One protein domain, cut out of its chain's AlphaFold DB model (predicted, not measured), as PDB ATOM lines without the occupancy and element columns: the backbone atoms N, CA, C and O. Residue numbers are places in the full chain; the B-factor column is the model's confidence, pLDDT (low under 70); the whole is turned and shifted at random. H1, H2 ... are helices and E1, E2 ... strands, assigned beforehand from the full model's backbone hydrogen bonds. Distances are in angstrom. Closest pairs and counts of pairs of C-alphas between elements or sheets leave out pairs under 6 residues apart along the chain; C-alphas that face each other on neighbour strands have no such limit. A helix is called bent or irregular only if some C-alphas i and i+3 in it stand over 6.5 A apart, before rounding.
ATOM      1  N   ALA A 260     219.341 237.847 301.166       89.38
ATOM      2  CA  ALA A 260     218.923 239.193 301.565       89.38
ATOM      3  C   ALA A 260     217.475 239.538 301.160       89.38
ATOM      4  O   ALA A 260     216.826 240.328 301.831       89.38
ATOM      5  N   TYR A 261     216.954 238.964 300.071       89.19
ATOM      6  CA  TYR A 261     215.547 239.114 299.691       89.19
ATOM      7  C   TYR A 261     214.630 238.363 300.662       89.19
ATOM      8  O   TYR A 261     213.618 238.905 301.103       89.19
ATOM      9  N   LEU A 262     215.010 237.128 301.002       90.44
ATOM     10  CA  LEU A 262     214.282 236.267 301.930       90.44
ATOM     11  C   LEU A 262     214.250 236.872 303.340       90.44
ATOM     12  O   LEU A 262     213.181 236.927 303.929       90.44
ATOM     13  N   ASP A 263     215.362 237.426 303.827       90.19
ATOM     14  CA  ASP A 263     215.436 238.066 305.151       90.19
ATOM     15  C   ASP A 263     214.456 239.251 305.285       90.19
ATOM     16  O   ASP A 263     213.799 239.439 306.315       90.19
ATOM     17  N   VAL A 264     214.322 240.070 304.231       89.88
ATOM     18  CA  VAL A 264     213.360 241.183 304.255       89.88
ATOM     19  C   VAL A 264     211.928 240.659 304.168       89.88
ATOM     20  O   VAL A 264     211.050 241.169 304.862       89.88
ATOM     21  N   LEU A 265     211.684 239.615 303.372       88.94
ATOM     22  CA  LEU A 265     210.372 238.976 303.305       88.94
ATOM     23  C   LEU A 265     209.957 238.378 304.662       88.94
ATOM     24  O   LEU A 265     208.836 238.621 305.102       88.94
ATOM     25  N   GLU A 266     210.854 237.663 305.348       91.00
ATOM     26  CA  GLU A 266     210.646 237.148 306.711       91.00
ATOM     27  C   GLU A 266     210.245 238.278 307.668       91.00
ATOM     28  O   GLU A 266     209.250 238.165 308.386       91.00
ATOM     29  N   THR A 267     210.974 239.398 307.621       91.31
ATOM     30  CA  THR A 267     210.719 240.579 308.459       91.31
ATOM     31  C   THR A 267     209.334 241.178 308.200       91.31
ATOM     32  O   THR A 267     208.598 241.479 309.139       91.31
ATOM     33  N   GLU A 268     208.949 241.338 306.937       89.62
ATOM     34  CA  GLU A 268     207.669 241.935 306.537       89.62
ATOM     35  C   GLU A 268     206.474 241.041 306.893       89.62
ATOM     36  O   GLU A 268     205.436 241.521 307.360       89.62
ATOM     37  N   VAL A 269     206.619 239.726 306.715       87.38
ATOM     38  CA  VAL A 269     205.590 238.756 307.107       87.38
ATOM     39  C   VAL A 269     205.474 238.679 308.626       87.38
ATOM     40  O   VAL A 269     204.357 238.639 309.146       87.38
ATOM     41  N   LEU A 270     206.594 238.728 309.353       89.00
ATOM     42  CA  LEU A 270     206.577 238.801 310.810       89.00
ATOM     43  C   LEU A 270     205.826 240.053 311.275       89.00
ATOM     44  O   LEU A 270     204.854 239.923 312.013       89.00
ATOM     45  N   GLN A 271     206.177 241.240 310.772       89.19
ATOM     46  CA  GLN A 271     205.491 242.495 311.116       89.19
ATOM     47  C   GLN A 271     203.989 242.457 310.804       89.19
ATOM     48  O   GLN A 271     203.176 243.001 311.558       89.19
ATOM     49  N   LEU A 272     203.592 241.801 309.711       85.12
ATOM     50  CA  LEU A 272     202.187 241.591 309.372       85.12
ATOM     51  C   LEU A 272     201.470 240.748 310.439       85.12
ATOM     52  O   LEU A 272     200.385 241.122 310.894       85.12
ATOM     53  N   ILE A 273     202.074 239.631 310.857       85.38
ATOM     54  CA  ILE A 273     201.539 238.770 311.921       85.38
ATOM     55  C   ILE A 273     201.494 239.540 313.251       85.38
ATOM     56  O   ILE A 273     200.465 239.540 313.932       85.38
ATOM     57  N   GLU A 274     202.560 240.255 313.609       86.50
ATOM     58  CA  GLU A 274     202.625 241.074 314.822       86.50
ATOM     59  C   GLU A 274     201.535 242.155 314.834       86.50
ATOM     60  O   GLU A 274     200.841 242.317 315.838       86.50
ATOM     61  N   GLY A 275     201.304 242.842 313.713       85.81
ATOM     62  CA  GLY A 275     200.260 243.860 313.588       85.81
ATOM     63  C   GLY A 275     198.836 243.303 313.713       85.81
ATOM     64  O   GLY A 275     197.955 243.970 314.261       85.81
ATOM     65  N   LEU A 276     198.599 242.076 313.238       82.25
ATOM     66  CA  LEU A 276     197.291 241.414 313.321       82.25
ATOM     67  C   LEU A 276     196.997 240.837 314.715       82.25
ATOM     68  O   LEU A 276     195.836 240.827 315.142       82.25
ATOM     69  N   TYR A 277     198.029 240.372 315.423       83.12
ATOM     70  CA  TYR A 277     197.880 239.577 316.649       83.12
ATOM     71  C   TYR A 277     198.493 240.203 317.905       83.12
ATOM     72  O   TYR A 277     198.305 239.661 318.996       83.12
ATOM     73  N   GLY A 278     199.199 241.327 317.782       81.81
ATOM     74  CA  GLY A 278     199.907 241.980 318.885       81.81
ATOM     75  C   GLY A 278     201.002 241.102 319.493       81.81
ATOM     76  O   GLY A 278     201.216 241.151 320.705       81.81
ATOM     77  N   LYS A 279     201.632 240.240 318.688       76.75
ATOM     78  CA  LYS A 279     202.666 239.315 319.162       76.75
ATOM     79  C   LYS A 279     204.012 240.043 319.234       76.75
ATOM     80  O   LYS A 279     204.319 240.781 318.307       76.75
ATOM     81  N   PRO A 280     204.792 239.884 320.314       74.19
ATOM     82  CA  PRO A 280     206.170 240.349 320.353       74.19
ATOM     83  C   PRO A 280     207.107 239.415 319.560       74.19
ATOM     84  O   PRO A 280     206.786 238.229 319.389       74.19
ATOM     85  N   PRO A 281     208.297 239.906 319.170       70.94
ATOM     86  CA  PRO A 281     209.336 239.074 318.580       70.94
ATOM     87  C   PRO A 281     209.786 237.995 319.567       70.94
ATOM     88  O   PRO A 281     209.807 238.195 320.788       70.94
ATOM     89  N   CYS A 282     210.150 236.830 319.037       75.31
ATOM     90  CA  CYS A 282     210.576 235.721 319.873       75.31
ATOM     91  C   CYS A 282     211.910 235.991 320.591       75.31
ATOM     92  O   CYS A 282     212.803 236.631 320.033       75.31
ATOM     93  N   PRO A 283     212.101 235.459 321.817       71.50
ATOM     94  CA  PRO A 283     213.414 235.443 322.449       71.50
ATOM     95  C   PRO A 283     214.448 234.759 321.548       71.50
ATOM     96  O   PRO A 283     214.148 233.749 320.913       71.50
ATOM     97  N   GLY A 284     215.695 235.238 321.555       71.50
ATOM     98  CA  GLY A 284     216.727 234.750 320.631       71.50
ATOM     99  C   GLY A 284     217.044 233.248 320.719       71.50
ATOM    100  O   GLY A 284     217.603 232.697 319.780       71.50
ATOM    101  N   PHE A 285     216.692 232.558 321.811       64.94
ATOM    102  CA  PHE A 285     216.824 231.097 321.869       64.94
ATOM    103  C   PHE A 285     215.792 230.378 320.992       64.94
ATOM    104  O   PHE A 285     216.136 229.370 320.390       64.94
ATOM    105  N   VAL A 286     214.566 230.905 320.877       70.50
ATOM    106  CA  VAL A 286     213.536 230.355 319.983       70.50
ATOM    107  C   VAL A 286     213.973 230.541 318.536       70.50
ATOM    108  O   VAL A 286     213.862 229.603 317.762       70.50
ATOM    109  N   GLN A 287     214.559 231.697 318.196       74.38
ATOM    110  CA  GLN A 287     215.150 231.914 316.871       74.38
ATOM    111  C   GLN A 287     216.209 230.853 316.554       74.38
ATOM    112  O   GLN A 287     216.130 230.226 315.514       74.38
ATOM    113  N   ARG A 288     217.138 230.567 317.479       74.69
ATOM    114  CA  ARG A 288     218.156 229.520 317.266       74.69
ATOM    115  C   ARG A 288     217.566 228.124 317.077       74.69
ATOM    116  O   ARG A 288     218.120 227.344 316.315       74.69
ATOM    117  N   VAL A 289     216.476 227.799 317.778       69.62
ATOM    118  CA  VAL A 289     215.756 226.532 317.574       69.62
ATOM    119  C   VAL A 289     215.138 226.499 316.182       69.62
ATOM    120  O   VAL A 289     215.260 225.492 315.498       69.62
ATOM    121  N   VAL A 290     214.527 227.600 315.744       75.75
ATOM    122  CA  VAL A 290     213.968 227.723 314.395       75.75
ATOM    123  C   VAL A 290     215.054 227.632 313.330       75.75
ATOM    124  O   VAL A 290     214.880 226.877 312.388       75.75
ATOM    125  N   ASP A 291     216.188 228.313 313.497       80.44
ATOM    126  CA  ASP A 291     217.325 228.238 312.572       80.44
ATOM    127  C   ASP A 291     217.883 226.806 312.501       80.44
ATOM    128  O   ASP A 291     218.205 226.308 311.424       80.44
ATOM    129  N   TRP A 292     217.963 226.117 313.646       81.19
ATOM    130  CA  TRP A 292     218.349 224.707 313.703       81.19
ATOM    131  C   TRP A 292     217.336 223.814 312.984       81.19
ATOM    132  O   TRP A 292     217.757 222.993 312.177       81.19
ATOM    133  N   MET A 293     216.028 223.993 313.218       75.00
ATOM    134  CA  MET A 293     214.963 223.257 312.522       75.00
ATOM    135  C   MET A 293     214.971 223.535 311.015       75.00
ATOM    136  O   MET A 293     214.828 222.611 310.223       75.00
ATOM    137  N   ALA A 294     215.165 224.791 310.620       78.25
ATOM    138  CA  ALA A 294     215.256 225.207 309.229       78.25
ATOM    139  C   ALA A 294     216.448 224.556 308.518       78.25
ATOM    140  O   ALA A 294     216.344 224.236 307.346       78.25
ATOM    141  N   GLY A 295     217.541 224.258 309.230       82.56
ATOM    142  CA  GLY A 295     218.677 223.515 308.677       82.56
ATOM    143  C   GLY A 295     218.381 222.063 308.266       82.56
ATOM    144  O   GLY A 295     219.242 221.432 307.658       82.56
ATOM    145  N   TYR A 296     217.207 221.523 308.608       77.25
ATOM    146  CA  TYR A 296     216.727 220.217 308.133       77.25
ATOM    147  C   TYR A 296     215.880 220.339 306.868       77.25
ATOM    148  O   TYR A 296     215.789 219.384 306.098       77.25
ATOM    149  N   LEU A 297     215.258 221.500 306.673       76.56
ATOM    150  CA  LEU A 297     214.353 221.736 305.570       76.56
ATOM    151  C   LEU A 297     215.152 222.065 304.301       76.56
ATOM    152  O   LEU A 297     216.172 222.753 304.380       76.56
ATOM    153  N   PRO A 298     214.687 221.591 303.138       67.31
ATOM    154  CA  PRO A 298     213.554 220.678 302.937       67.31
ATOM    155  C   PRO A 298     213.916 219.189 302.955       67.31
ATOM    156  O   PRO A 298     213.027 218.340 302.855       67.31
ATOM    157  N   GLU A 299     215.207 218.848 302.982       76.38
ATOM    158  CA  GLU A 299     215.667 217.490 302.675       76.38
ATOM    159  C   GLU A 299     215.159 216.441 303.670       76.38
ATOM    160  O   GLU A 299     215.074 215.255 303.335       76.38
ATOM    161  N   GLN A 300     214.835 216.868 304.887       77.56
ATOM    162  CA  GLN A 300     214.372 216.015 305.967       77.56
ATOM    163  C   GLN A 300     213.405 216.770 306.884       77.56
ATOM    164  O   GLN A 300     213.527 217.971 307.119       77.56
ATOM    165  N   GLU A 301     212.431 216.052 307.444       67.62
ATOM    166  CA  GLU A 301     211.618 216.616 308.519       67.62
ATOM    167  C   GLU A 301     212.533 216.928 309.718       67.62
ATOM    168  O   GLU A 301     213.353 216.080 310.095       67.62
ATOM    169  N   PRO A 302     212.428 218.122 310.330       65.81
ATOM    170  CA  PRO A 302     213.215 218.437 311.510       65.81
ATOM    171  C   PRO A 302     212.882 217.444 312.635       65.81
ATOM    172  O   PRO A 302     211.712 217.079 312.797       65.81
ATOM    173  N   PRO A 303     213.866 217.010 313.448       67.75
ATOM    174  CA  PRO A 303     213.611 216.116 314.566       67.75
ATOM    175  C   PRO A 303     212.575 216.769 315.482       67.75
ATOM    176  O   PRO A 303     212.754 217.916 315.898       67.75
ATOM    177  N   MET A 304     211.476 216.064 315.764       52.03
ATOM    178  CA  MET A 304     210.402 216.602 316.597       52.03
ATOM    179  C   MET A 304     210.929 216.921 317.999       52.03
ATOM    180  O   MET A 304     211.103 216.033 318.830       52.03
ATOM    181  N   ILE A 305     211.119 218.207 318.281       52.47
ATOM    182  CA  ILE A 305     211.108 218.734 319.646       52.47
ATOM    183  C   ILE A 305     209.624 218.777 320.071       52.47
ATOM    184  O   ILE A 305     208.773 218.987 319.202       52.47
ATOM    185  N   PRO A 306     209.250 218.616 321.357       49.91
ATOM    186  CA  PRO A 306     207.900 218.899 321.876       49.91
ATOM    187  C   PRO A 306     207.516 220.398 321.786       49.91
ATOM    188  O   PRO A 306     207.014 221.011 322.726       49.91
ATOM    189  N   VAL A 307     207.768 221.007 320.632       49.28
ATOM    190  CA  VAL A 307     207.398 222.353 320.234       49.28
ATOM    191  C   VAL A 307     206.192 222.221 319.315       49.28
ATOM    192  O   VAL A 307     206.210 221.433 318.374       49.28
ATOM    193  N   GLY A 308     205.135 222.991 319.577       54.09
ATOM    194  CA  GLY A 308     204.011 223.121 318.653       54.09
ATOM    195  C   GLY A 308     204.472 223.800 317.365       54.09
ATOM    196  O   GLY A 308     204.364 225.014 317.230       54.09
ATOM    197  N   TYR A 309     205.026 223.023 316.443       59.34
ATOM    198  CA  TYR A 309     205.412 223.477 315.118       59.34
ATOM    199  C   TYR A 309     204.206 223.374 314.186       59.34
ATOM    200  O   TYR A 309     203.630 222.300 314.024       59.34
ATOM    201  N   TYR A 310     203.807 224.499 313.590       61.12
ATOM    202  CA  TYR A 310     202.753 224.538 312.580       61.12
ATOM    203  C   TYR A 310     203.378 224.893 311.238       61.12
ATOM    204  O   TYR A 310     203.435 226.055 310.838       61.12
ATOM    205  N   MET A 311     203.893 223.873 310.554       61.75
ATOM    206  CA  MET A 311     204.401 224.040 309.200       61.75
ATOM    207  C   MET A 311     203.251 224.406 308.273       61.75
ATOM    208  O   MET A 311     202.280 223.659 308.146       61.75
ATOM    209  N   TYR A 312     203.374 225.532 307.584       64.06
ATOM    210  CA  TYR A 312     202.490 225.833 306.475       64.06
ATOM    211  C   TYR A 312     203.299 226.451 305.355       64.06
ATOM    212  O   TYR A 312     203.576 227.645 305.378       64.06
ATOM    213  N   ALA A 313     203.663 225.620 304.384       62.16
ATOM    214  CA  ALA A 313     204.350 226.059 303.189       62.16
ATOM    215  C   ALA A 313     203.430 226.985 302.388       62.16
ATOM    216  O   ALA A 313     202.406 226.559 301.850       62.16
ATOM    217  N   VAL A 314     203.792 228.262 302.315       64.38
ATOM    218  CA  VAL A 314     203.169 229.207 301.388       64.38
ATOM    219  C   VAL A 314     204.026 229.263 300.135       64.38
ATOM    220  O   VAL A 314     205.053 229.934 300.183       64.38
ATOM    221  N   PRO A 315     203.659 228.584 299.036       64.25
ATOM    222  CA  PRO A 315     204.407 228.710 297.802       64.25
ATOM    223  C   PRO A 315     204.166 230.091 297.187       64.25
ATOM    224  O   PRO A 315     203.050 230.426 296.792       64.25
ATOM    225  N   ILE A 316     205.229 230.880 297.089       64.25
ATOM    226  CA  ILE A 316     205.269 232.138 296.335       64.25
ATOM    227  C   ILE A 316     205.915 231.837 294.980       64.25
ATOM    228  O   ILE A 316     207.009 231.271 294.930       64.25
ATOM    229  N   THR A 317     205.235 232.162 293.879       62.34
ATOM    230  CA  THR A 317     205.600 231.666 292.533       62.34
ATOM    231  C   THR A 317     206.729 232.492 291.905       62.34
ATOM    232  O   THR A 317     206.537 233.672 291.616       62.34
ATOM    233  N   LEU A 318     207.898 231.891 291.644       60.12
ATOM    234  CA  LEU A 318     209.112 232.629 291.257       60.12
ATOM    235  C   LEU A 318     209.807 232.046 290.010       60.12
ATOM    236  O   LEU A 318     210.678 231.184 290.096       60.12
ATOM    237  N   TYR A 319     209.452 232.559 288.830       65.19
ATOM    238  CA  TYR A 319     210.151 232.268 287.569       65.19
ATOM    239  C   TYR A 319     211.156 233.361 287.197       65.19
ATOM    240  O   TYR A 319     212.298 233.059 286.856       65.19
ATOM    241  N   LYS A 320     210.772 234.631 287.350       73.06
ATOM    242  CA  LYS A 320     211.657 235.800 287.308       73.06
ATOM    243  C   LYS A 320     211.822 236.456 288.668       73.06
ATOM    244  O   LYS A 320     210.991 236.311 289.560       73.06
ATOM    245  N   SER A 321     212.871 237.275 288.767       69.12
ATOM    246  CA  SER A 321     213.036 238.233 289.855       69.12
ATOM    247  C   SER A 321     211.809 239.118 289.989       69.12
ATOM    248  O   SER A 321     211.481 239.868 289.067       69.12
ATOM    249  N   LYS A 322     211.166 239.063 291.154       72.19
ATOM    250  CA  LYS A 322     210.055 239.946 291.498       72.19
ATOM    251  C   LYS A 322     210.516 241.054 292.429       72.19
ATOM    252  O   LYS A 322     211.355 240.803 293.299       72.19
ATOM    253  N   PRO A 323     209.973 242.278 292.295       73.81
ATOM    254  CA  PRO A 323     210.203 243.298 293.304       73.81
ATOM    255  C   PRO A 323     209.693 242.775 294.650       73.81
ATOM    256  O   PRO A 323     208.674 242.096 294.710       73.81
ATOM    257  N   LEU A 324     210.396 243.076 295.736       79.38
ATOM    258  CA  LEU A 324     210.048 242.585 297.073       79.38
ATOM    259  C   LEU A 324     208.598 242.921 297.475       79.38
ATOM    260  O   LEU A 324     207.911 242.098 298.073       79.38
ATOM    261  N   SER A 325     208.101 244.092 297.069       74.44
ATOM    262  CA  SER A 325     206.709 244.506 297.288       74.44
ATOM    263  C   SER A 325     205.688 243.510 296.734       74.44
ATOM    264  O   SER A 325     204.618 243.357 297.311       74.44
ATOM    265  N   TYR A 326     206.019 242.804 295.652       76.88
ATOM    266  CA  TYR A 326     205.182 241.757 295.082       76.88
ATOM    267  C   TYR A 326     205.072 240.553 296.022       76.88
ATOM    268  O   TYR A 326     203.964 240.197 296.417       76.88
ATOM    269  N   ALA A 327     206.204 239.983 296.450       79.81
ATOM    270  CA  ALA A 327     206.213 238.826 297.348       79.81
ATOM    271  C   ALA A 327     205.541 239.129 298.694       79.81
ATOM    272  O   ALA A 327     204.857 238.270 299.242       79.81
ATOM    273  N   ILE A 328     205.654 240.365 299.195       81.19
ATOM    274  CA  ILE A 328     204.942 240.798 300.407       81.19
ATOM    275  C   ILE A 328     203.420 240.761 300.202       81.19
ATOM    276  O   ILE A 328     202.691 240.311 301.087       81.19
ATOM    277  N   VAL A 329     202.912 241.225 299.054       78.00
ATOM    278  CA  VAL A 329     201.470 241.149 298.750       78.00
ATOM    279  C   VAL A 329     201.032 239.687 298.606       78.00
ATOM    280  O   VAL A 329     199.962 239.338 299.104       78.00
ATOM    281  N   GLU A 330     201.860 238.823 298.009       78.31
ATOM    282  CA  GLU A 330     201.583 237.380 297.889       78.31
ATOM    283  C   GLU A 330     201.437 236.758 299.272       78.31
ATOM    284  O   GLU A 330     200.401 236.177 299.599       78.31
ATOM    285  N   ALA A 331     202.444 236.976 300.117       81.19
ATOM    286  CA  ALA A 331     202.479 236.479 301.478       81.19
ATOM    287  C   ALA A 331     201.280 236.980 302.292       81.19
ATOM    288  O   ALA A 331     200.682 236.207 303.036       81.19
ATOM    289  N   ARG A 332     200.860 238.242 302.114       80.69
ATOM    290  CA  ARG A 332     199.650 238.795 302.752       80.69
ATOM    291  C   ARG A 332     198.384 238.050 302.349       80.69
ATOM    292  O   ARG A 332     197.567 237.736 303.215       80.69
ATOM    293  N   ILE A 333     198.203 237.795 301.056       76.00
ATOM    294  CA  ILE A 333     197.015 237.107 300.539       76.00
ATOM    295  C   ILE A 333     196.977 235.663 301.038       76.00
ATOM    296  O   ILE A 333     195.942 235.208 301.532       76.00
ATOM    297  N   TYR A 334     198.105 234.959 300.963       78.31
ATOM    298  CA  TYR A 334     198.194 233.594 301.463       78.31
ATOM    299  C   TYR A 334     198.008 233.521 302.973       78.31
ATOM    300  O   TYR A 334     197.220 232.697 303.429       78.31
ATOM    301  N   LEU A 335     198.627 234.423 303.744       78.94
ATOM    302  CA  LEU A 335     198.406 234.489 305.185       78.94
ATOM    303  C   LEU A 335     196.919 234.695 305.482       78.94
ATOM    304  O   LEU A 335     196.363 233.971 306.297       78.94
ATOM    305  N   ALA A 336     196.234 235.605 304.782       75.88
ATOM    306  CA  ALA A 336     194.792 235.781 304.948       75.88
ATOM    307  C   ALA A 336     194.009 234.483 304.665       75.88
ATOM    308  O   ALA A 336     193.135 234.113 305.449       75.88
ATOM    309  N   SER A 337     194.347 233.753 303.598       72.50
ATOM    310  CA  SER A 337     193.750 232.439 303.313       72.50
ATOM    311  C   SER A 337     194.002 231.428 304.441       72.50
ATOM    312  O   SER A 337     193.084 230.726 304.864       72.50
ATOM    313  N   MET A 338     195.215 231.395 304.992       72.69
ATOM    314  CA  MET A 338     195.579 230.521 306.112       72.69
ATOM    315  C   MET A 338     194.818 230.858 307.390       72.69
ATOM    316  O   MET A 338     194.382 229.958 308.109       72.69
ATOM    317  N   LEU A 339     194.629 232.149 307.671       74.19
ATOM    318  CA  LEU A 339     193.837 232.604 308.812       74.19
ATOM    319  C   LEU A 339     192.415 232.049 308.746       74.19
ATOM    320  O   LEU A 339     191.914 231.551 309.754       74.19
ATOM    321  N   ALA A 340     191.812 232.043 307.555       70.25
ATOM    322  CA  ALA A 340     190.499 231.445 307.332       70.25
ATOM    323  C   ALA A 340     190.487 229.910 307.492       70.25
ATOM    324  O   ALA A 340     189.439 229.338 307.783       70.25
ATOM    325  N   GLN A 341     191.635 229.245 307.333       72.06
ATOM    326  CA  GLN A 341     191.789 227.788 307.432       72.06
ATOM    327  C   GLN A 341     192.222 227.292 308.824       72.06
ATOM    328  O   GLN A 341     192.463 226.100 308.990       72.06
ATOM    329  N   GLY A 342     192.305 228.169 309.830       76.31
ATOM    330  CA  GLY A 342     192.589 227.780 311.218       76.31
ATOM    331  C   GLY A 342     193.868 228.367 311.810       76.31
ATOM    332  O   GLY A 342     194.053 228.267 313.022       76.31
ATOM    333  N   LEU A 343     194.702 229.063 311.023       78.19
ATOM    334  CA  LEU A 343     195.872 229.762 311.575       78.19
ATOM    335  C   LEU A 343     195.455 230.829 312.604       78.19
ATOM    336  O   LEU A 343     196.170 231.045 313.575       78.19
ATOM    337  N   ASP A 344     194.283 231.462 312.448       81.06
ATOM    338  CA  ASP A 344     193.772 232.423 313.438       81.06
ATOM    339  C   ASP A 344     193.503 231.755 314.794       81.06
ATOM    340  O   ASP A 344     193.913 232.282 315.826       81.06
ATOM    341  N   HIS A 345     192.876 230.574 314.787       81.06
ATOM    342  CA  HIS A 345     192.644 229.785 315.997       81.06
ATOM    343  C   HIS A 345     193.976 229.372 316.632       81.06
ATOM    344  O   HIS A 345     194.195 229.634 317.814       81.06
ATOM    345  N   TRP A 346     194.914 228.856 315.832       78.12
ATOM    346  CA  TRP A 346     196.249 228.476 316.297       78.12
ATOM    347  C   TRP A 346     197.019 229.655 316.927       78.12
ATOM    348  O   TRP A 346     197.511 229.557 318.053       78.12
ATOM    349  N   LEU A 347     197.053 230.820 316.264       77.81
ATOM    350  CA  LEU A 347     197.728 232.030 316.761       77.81
ATOM    351  C   LEU A 347     197.041 232.660 317.985       77.81
ATOM    352  O   LEU A 347     197.696 233.363 318.767       77.81
ATOM    353  N   ARG A 348     195.725 232.485 318.158       77.75
ATOM    354  CA  ARG A 348     194.971 233.083 319.276       77.75
ATOM    355  C   ARG A 348     194.876 232.183 320.496       77.75
ATOM    356  O   ARG A 348     195.002 232.704 321.603       77.75
ATOM    357  N   GLU A 349     194.593 230.903 320.295       72.31
ATOM    358  CA  GLU A 349     194.161 229.981 321.350       72.31
ATOM    359  C   GLU A 349     195.247 228.986 321.749       72.31
ATOM    360  O   GLU A 349     195.331 228.623 322.918       72.31
ATOM    361  N   GLU A 350     196.100 228.579 320.809       65.69
ATOM    362  CA  GLU A 350     197.104 227.542 321.069       65.69
ATOM    363  C   GLU A 350     198.496 228.115 321.325       65.69
ATOM    364  O   GLU A 350     199.290 227.480 322.008       65.69
ATOM    365  N   ASN A 351     198.795 229.323 320.833       61.88
ATOM    366  CA  ASN A 351     200.146 229.875 320.886       61.88
ATOM    367  C   ASN A 351     200.180 231.369 321.222       61.88
ATOM    368  O   ASN A 351     200.041 232.267 320.390       61.88
ATOM    369  N   HIS A 352     200.381 231.665 322.505       61.75
ATOM    370  CA  HIS A 352     200.163 233.007 323.037       61.75
ATOM    371  C   HIS A 352     201.356 233.968 322.926       61.75
ATOM    372  O   HIS A 352     201.164 235.147 323.214       61.75
ATOM    373  N   TRP A 353     202.566 233.517 322.578       70.12
ATOM    374  CA  TRP A 353     203.769 234.236 323.026       70.12
ATOM    375  C   TRP A 353     204.510 234.982 321.930       70.12
ATOM    376  O   TRP A 353     204.667 236.187 322.050       70.12
ATOM    377  N   CYS A 354     204.967 234.299 320.887       79.69
ATOM    378  CA  CYS A 354     205.774 234.918 319.844       79.69
ATOM    379  C   CYS A 354     205.745 234.069 318.567       79.69
ATOM    380  O   CYS A 354     205.387 232.886 318.609       79.69
ATOM    381  N   VAL A 355     206.114 234.674 317.442       84.88
ATOM    382  CA  VAL A 355     206.189 234.011 316.135       84.88
ATOM    383  C   VAL A 355     207.570 234.260 315.535       84.88
ATOM    384  O   VAL A 355     208.140 235.333 315.723       84.88
ATOM    385  N   VAL A 356     208.102 233.268 314.830       85.81
ATOM    386  CA  VAL A 356     209.260 233.392 313.943       85.81
ATOM    387  C   VAL A 356     208.806 233.017 312.541       85.81
ATOM    388  O   VAL A 356     208.040 232.070 312.366       85.81
ATOM    389  N   VAL A 357     209.278 233.755 311.545       88.88
ATOM    390  CA  VAL A 357     209.062 233.435 310.135       88.88
ATOM    391  C   VAL A 357     210.412 233.083 309.530       88.88
ATOM    392  O   VAL A 357     211.370 233.825 309.718       88.88
ATOM    393  N   HIS A 358     210.474 231.966 308.817       88.88
ATOM    394  CA  HIS A 358     211.611 231.593 307.984       88.88
ATOM    395  C   HIS A 358     211.155 231.508 306.531       88.88
ATOM    396  O   HIS A 358     210.053 231.036 306.259       88.88
ATOM    397  N   ALA A 359     211.977 231.965 305.600       89.38
ATOM    398  CA  ALA A 359     211.727 231.917 304.176       89.38
ATOM    399  C   ALA A 359     212.896 231.236 303.470       89.38
ATOM    400  O   ALA A 359     214.061 231.581 303.688       89.38
ATOM    401  N   GLU A 360     212.582 230.330 302.555       87.25
ATOM    402  CA  GLU A 360     213.570 229.653 301.720       87.25
ATOM    403  C   GLU A 360     213.109 229.560 300.267       87.25
ATOM    404  O   GLU A 360     211.949 229.820 299.952       87.25
ATOM    405  N   ALA A 361     214.032 229.256 299.356       83.31
ATOM    406  CA  ALA A 361     213.747 229.086 297.937       83.31
ATOM    407  C   ALA A 361     213.957 227.631 297.542       83.31
ATOM    408  O   ALA A 361     215.071 227.117 297.647       83.31
ATOM    409  N   GLU A 362     212.907 226.994 297.043       80.25
ATOM    410  CA  GLU A 362     212.866 225.546 296.929       80.25
ATOM    411  C   GLU A 362     212.026 225.059 295.745       80.25
ATOM    412  O   GLU A 362     211.324 225.837 295.104       80.25
ATOM    413  N   ASN A 363     212.089 223.759 295.448       79.56
ATOM    414  CA  ASN A 363     211.140 223.111 294.551       79.56
ATOM    415  C   ASN A 363     210.132 222.340 295.394       79.56
ATOM    416  O   ASN A 363     210.407 221.217 295.801       79.56
ATOM    417  N   VAL A 364     208.957 222.916 295.601       74.19
ATOM    418  CA  VAL A 364     207.915 222.252 296.381       74.19
ATOM    419  C   VAL A 364     207.023 221.408 295.495       74.19
ATOM    420  O   VAL A 364     206.677 221.776 294.366       74.19
ATOM    421  N   GLU A 365     206.629 220.261 296.030       76.38
ATOM    422  CA  GLU A 365     205.580 219.451 295.444       76.38
ATOM    423  C   GLU A 365     204.239 220.173 295.638       76.38
ATOM    424  O   GLU A 365     203.764 220.359 296.756       76.38
ATOM    425  N   MET A 366     203.629 220.622 294.541       72.44
ATOM    426  CA  MET A 366     202.372 221.365 294.574       72.44
ATOM    427  C   MET A 366     201.312 220.731 293.680       72.44
ATOM    428  O   MET A 366     201.604 220.033 292.703       72.44
ATOM    429  N   GLN A 367     200.047 220.983 294.027       69.88
ATOM    430  CA  GLN A 367     198.926 220.595 293.189       69.88
ATOM    431  C   GLN A 367     198.844 221.551 291.996       69.88
ATOM    432  O   GLN A 367     198.432 222.705 292.110       69.88
ATOM    433  N   LEU A 368     199.254 221.049 290.842       71.88
ATOM    434  CA  LEU A 368     199.148 221.720 289.561       71.88
ATOM    435  C   LEU A 368     197.864 221.271 288.864       71.88
ATOM    436  O   LEU A 368     197.313 220.201 289.135       71.88
ATOM    437  N   PHE A 369     197.375 222.086 287.939       68.94
ATOM    438  CA  PHE A 369     196.154 221.793 287.201       68.94
ATOM    439  C   PHE A 369     196.445 221.732 285.708       68.94
ATOM    440  O   PHE A 369     197.268 222.481 285.195       68.94
ATOM    441  N   ARG A 370     195.799 220.806 285.005       70.44
ATOM    442  CA  ARG A 370     195.881 220.683 283.549       70.44
ATOM    443  C   ARG A 370     194.501 220.374 283.000       70.44
ATOM    444  O   ARG A 370     193.825 219.481 283.504       70.44
ATOM    445  N   TYR A 371     194.088 221.082 281.963       63.66
ATOM    446  CA  TYR A 371     192.907 220.709 281.192       63.66
ATOM    447  C   TYR A 371     193.189 219.429 280.402       63.66
ATOM    448  O   TYR A 371     194.226 219.242 279.768       63.66
ATOM    449  N   THR A 372     192.251 218.500 280.484       68.81
ATOM    450  CA  THR A 372     192.208 217.335 279.607       68.81
ATOM    451  C   THR A 372     191.799 217.769 278.195       68.81
ATOM    452  O   THR A 372     191.206 218.836 278.042       68.81
ATOM    453  N   PRO A 373     192.019 216.936 277.161       58.50
ATOM    454  CA  PRO A 373     191.525 217.223 275.810       58.50
ATOM    455  C   PRO A 373     190.010 217.489 275.724       58.50
ATOM    456  O   PRO A 373     189.557 218.092 274.765       58.50
ATOM    457  N   GLY A 374     189.227 217.049 276.717       57.16
ATOM    458  CA  GLY A 374     187.792 217.337 276.827       57.16
ATOM    459  C   GLY A 374     187.454 218.569 277.675       57.16
ATOM    460  O   GLY A 374     186.346 218.642 278.192       57.16
ATOM    461  N   GLY A 375     188.409 219.469 277.933       55.09
ATOM    462  CA  GLY A 375     188.189 220.708 278.694       55.09
ATOM    463  C   GLY A 375     188.017 220.533 280.207       55.09
ATOM    464  O   GLY A 375     187.921 221.515 280.937       55.09
ATOM    465  N   ALA A 376     188.020 219.303 280.733       62.34
ATOM    466  CA  ALA A 376     187.948 219.090 282.177       62.34
ATOM    467  C   ALA A 376     189.290 219.418 282.847       62.34
ATOM    468  O   ALA A 376     190.319 218.874 282.443       62.34
ATOM    469  N   LEU A 377     189.279 220.248 283.892       62.62
ATOM    470  CA  LEU A 377     190.451 220.544 284.716       62.62
ATOM    471  C   LEU A 377     190.794 219.334 285.605       62.62
ATOM    472  O   LEU A 377     189.970 218.885 286.402       62.62
ATOM    473  N   LYS A 378     192.012 218.806 285.489       73.88
ATOM    474  CA  LYS A 378     192.524 217.696 286.298       73.88
ATOM    475  C   LYS A 378     193.685 218.172 287.163       73.88
ATOM    476  O   LYS A 378     194.663 218.712 286.651       73.88
ATOM    477  N   ALA A 379     193.581 217.929 288.465       77.38
ATOM    478  CA  ALA A 379     194.683 218.120 289.393       77.38
ATOM    479  C   ALA A 379     195.735 217.014 289.216       77.38
ATOM    480  O   ALA A 379     195.396 215.839 289.041       77.38
ATOM    481  N   TYR A 380     197.005 217.385 289.282       78.88
ATOM    482  CA  TYR A 380     198.133 216.470 289.376       78.88
ATOM    483  C   TYR A 380     199.181 217.068 290.306       78.88
ATOM    484  O   TYR A 380     199.173 218.265 290.577       78.88
ATOM    485  N   THR A 381     200.074 216.228 290.802       79.25
ATOM    486  CA  THR A 381     201.142 216.673 291.686       79.25
ATOM    487  C   THR A 381     202.431 216.824 290.888       79.25
ATOM    488  O   THR A 381     202.766 215.946 290.087       79.25
ATOM    489  N   GLY A 382     203.122 217.951 291.048       77.31
ATOM    490  CA  GLY A 382     204.389 218.215 290.375       77.31
ATOM    491  C   GLY A 382     205.284 219.138 291.191       77.31
ATOM    492  O   GLY A 382     204.801 219.908 292.016       77.31
ATOM    493  N   LEU A 383     206.591 219.049 290.951       80.12
ATOM    494  CA  LEU A 383     207.568 219.956 291.545       80.12
ATOM    495  C   LEU A 383     207.541 221.292 290.810       80.12
ATOM    496  O   LEU A 383     207.614 221.323 289.577       80.12
ATOM    497  N   ALA A 384     207.483 222.381 291.561       74.12
ATOM    498  CA  ALA A 384     207.598 223.720 291.013       74.12
ATOM    499  C   ALA A 384     208.424 224.619 291.938       74.12
ATOM    500  O   ALA A 384     208.368 224.467 293.160       74.12
ATOM    501  N   PRO A 385     209.187 225.559 291.357       76.50
ATOM    502  CA  PRO A 385     209.960 226.512 292.128       76.50
ATOM    503  C   PRO A 385     209.031 227.422 292.931       76.50
ATOM    504  O   PRO A 385     208.106 228.029 292.383       76.50
ATOM    505  N   ALA A 386     209.301 227.538 294.222       78.94
ATOM    506  CA  ALA A 386     208.576 228.404 295.124       78.94
ATOM    507  C   ALA A 386     209.513 229.019 296.162       78.94
ATOM    508  O   ALA A 386     210.503 228.413 296.566       78.94
ATOM    509  N   THR A 387     209.167 230.209 296.644       81.31
ATOM    510  CA  THR A 387     209.621 230.618 297.974       81.31
ATOM    511  C   THR A 387     208.643 230.085 298.997       81.31
ATOM    512  O   THR A 387     207.449 230.323 298.857       81.31
ATOM    513  N   VAL A 388     209.152 229.363 299.989       82.81
ATOM    514  CA  VAL A 388     208.368 228.737 301.049       82.81
ATOM    515  C   VAL A 388     208.509 229.574 302.301       82.81
ATOM    516  O   VAL A 388     209.624 229.849 302.736       82.81
ATOM    517  N   LEU A 389     207.381 229.990 302.871       84.56
ATOM    518  CA  LEU A 389     207.349 230.581 304.204       84.56
ATOM    519  C   LEU A 389     207.032 229.502 305.228       84.56
ATOM    520  O   LEU A 389     206.062 228.772 305.069       84.56
ATOM    521  N   HIS A 390     207.807 229.461 306.299       83.81
ATOM    522  CA  HIS A 390     207.601 228.618 307.464       83.81
ATOM    523  C   HIS A 390     207.296 229.512 308.658       83.81
ATOM    524  O   HIS A 390     208.078 230.401 308.997       83.81
ATOM    525  N   VAL A 391     206.148 229.289 309.294       81.75
ATOM    526  CA  VAL A 391     205.719 230.060 310.463       81.75
ATOM    527  C   VAL A 391     205.865 229.191 311.700       81.75
ATOM    528  O   VAL A 391     205.145 228.217 311.892       81.75
ATOM    529  N   PHE A 392     206.791 229.558 312.570       78.44
ATOM    530  CA  PHE A 392     207.017 228.885 313.837       78.44
ATOM    531  C   PHE A 392     206.392 229.725 314.935       78.44
ATOM    532  O   PHE A 392     206.534 230.946 314.948       78.44
ATOM    533  N   SER A 393     205.736 229.092 315.899       72.81
ATOM    534  CA  SER A 393     205.454 229.763 317.157       72.81
ATOM    535  C   SER A 393     206.305 229.136 318.237       72.81
ATOM    536  O   SER A 393     206.469 227.915 318.287       72.81
ATOM    537  N   GLY A 394     206.873 229.989 319.091       61.59
ATOM    538  CA  GLY A 394     207.452 229.510 320.334       61.59
ATOM    539  C   GLY A 394     206.367 228.726 321.071       61.59
ATOM    540  O   GLY A 394     205.235 229.209 321.147       61.59
ATOM    541  N   PRO A 395     206.673 227.525 321.572       54.84
ATOM    542  CA  PRO A 395     205.647 226.667 322.136       54.84
ATOM    543  C   PRO A 395     204.901 227.409 323.247       54.84
ATOM    544  O   PRO A 395     205.512 228.128 324.047       54.84
TER     545      PRO A 395
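Overview. This is residues 260 to 395 of the 513 residues of the protein "DUF553 domain-containing protein" of Pyrodictium delaneyi (UniProt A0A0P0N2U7). A long, twisted hairpin, E2 and E3, with short E1 beside E3, has H1 and H3 over one face and H2 over the other; its turn, around Gly 374, sticks out as an arm. The printed part has 136 residues, with named elements H1, H2, E1, H3, E2, E3, mixed in class; the sheet, E1 E3 E2, is antiparallel. It is compact, radius of gyration of the C-alphas 16.1 A, spanning 54 by 32 by 31 A.

Along the chain. H1, residues 260 to 277, begins at C-alpha (218.923, 239.193, 301.565). H2 is 284 to 294, E1 314 to 317. H3, 324 to 350, 31.1 A, is irregular: C-alphas 341 and 344 are 7.8 A apart. E2, 355 to 371, is 39.7 A long; E3, 377 to 393, ends at C-alpha (205.454, 229.763, 317.157).

Arrangement. H1 touches H3, closest C-alphas Leu 265 and Ile 328, 6.4 A. H2 is on the opposite face. Within hydrogen-bond range are N 316 and O 387, 2.9 A, between E1 and E3, and N 390 and O 358, 2.7 A, between E3 and E2. Every O i to N i+4 pair is in range in H1 and H2, 20 of 23 in H3. E1, H3, E2 form a split strand-helix-strand unit, E3 between its strands, with a left-handed crossover.

Size, cuts and confidence. The printed part has no cut. H2 to E1 is a long link. Residues 301 to 319 and 371 to 377 are among those under pLDDT 70.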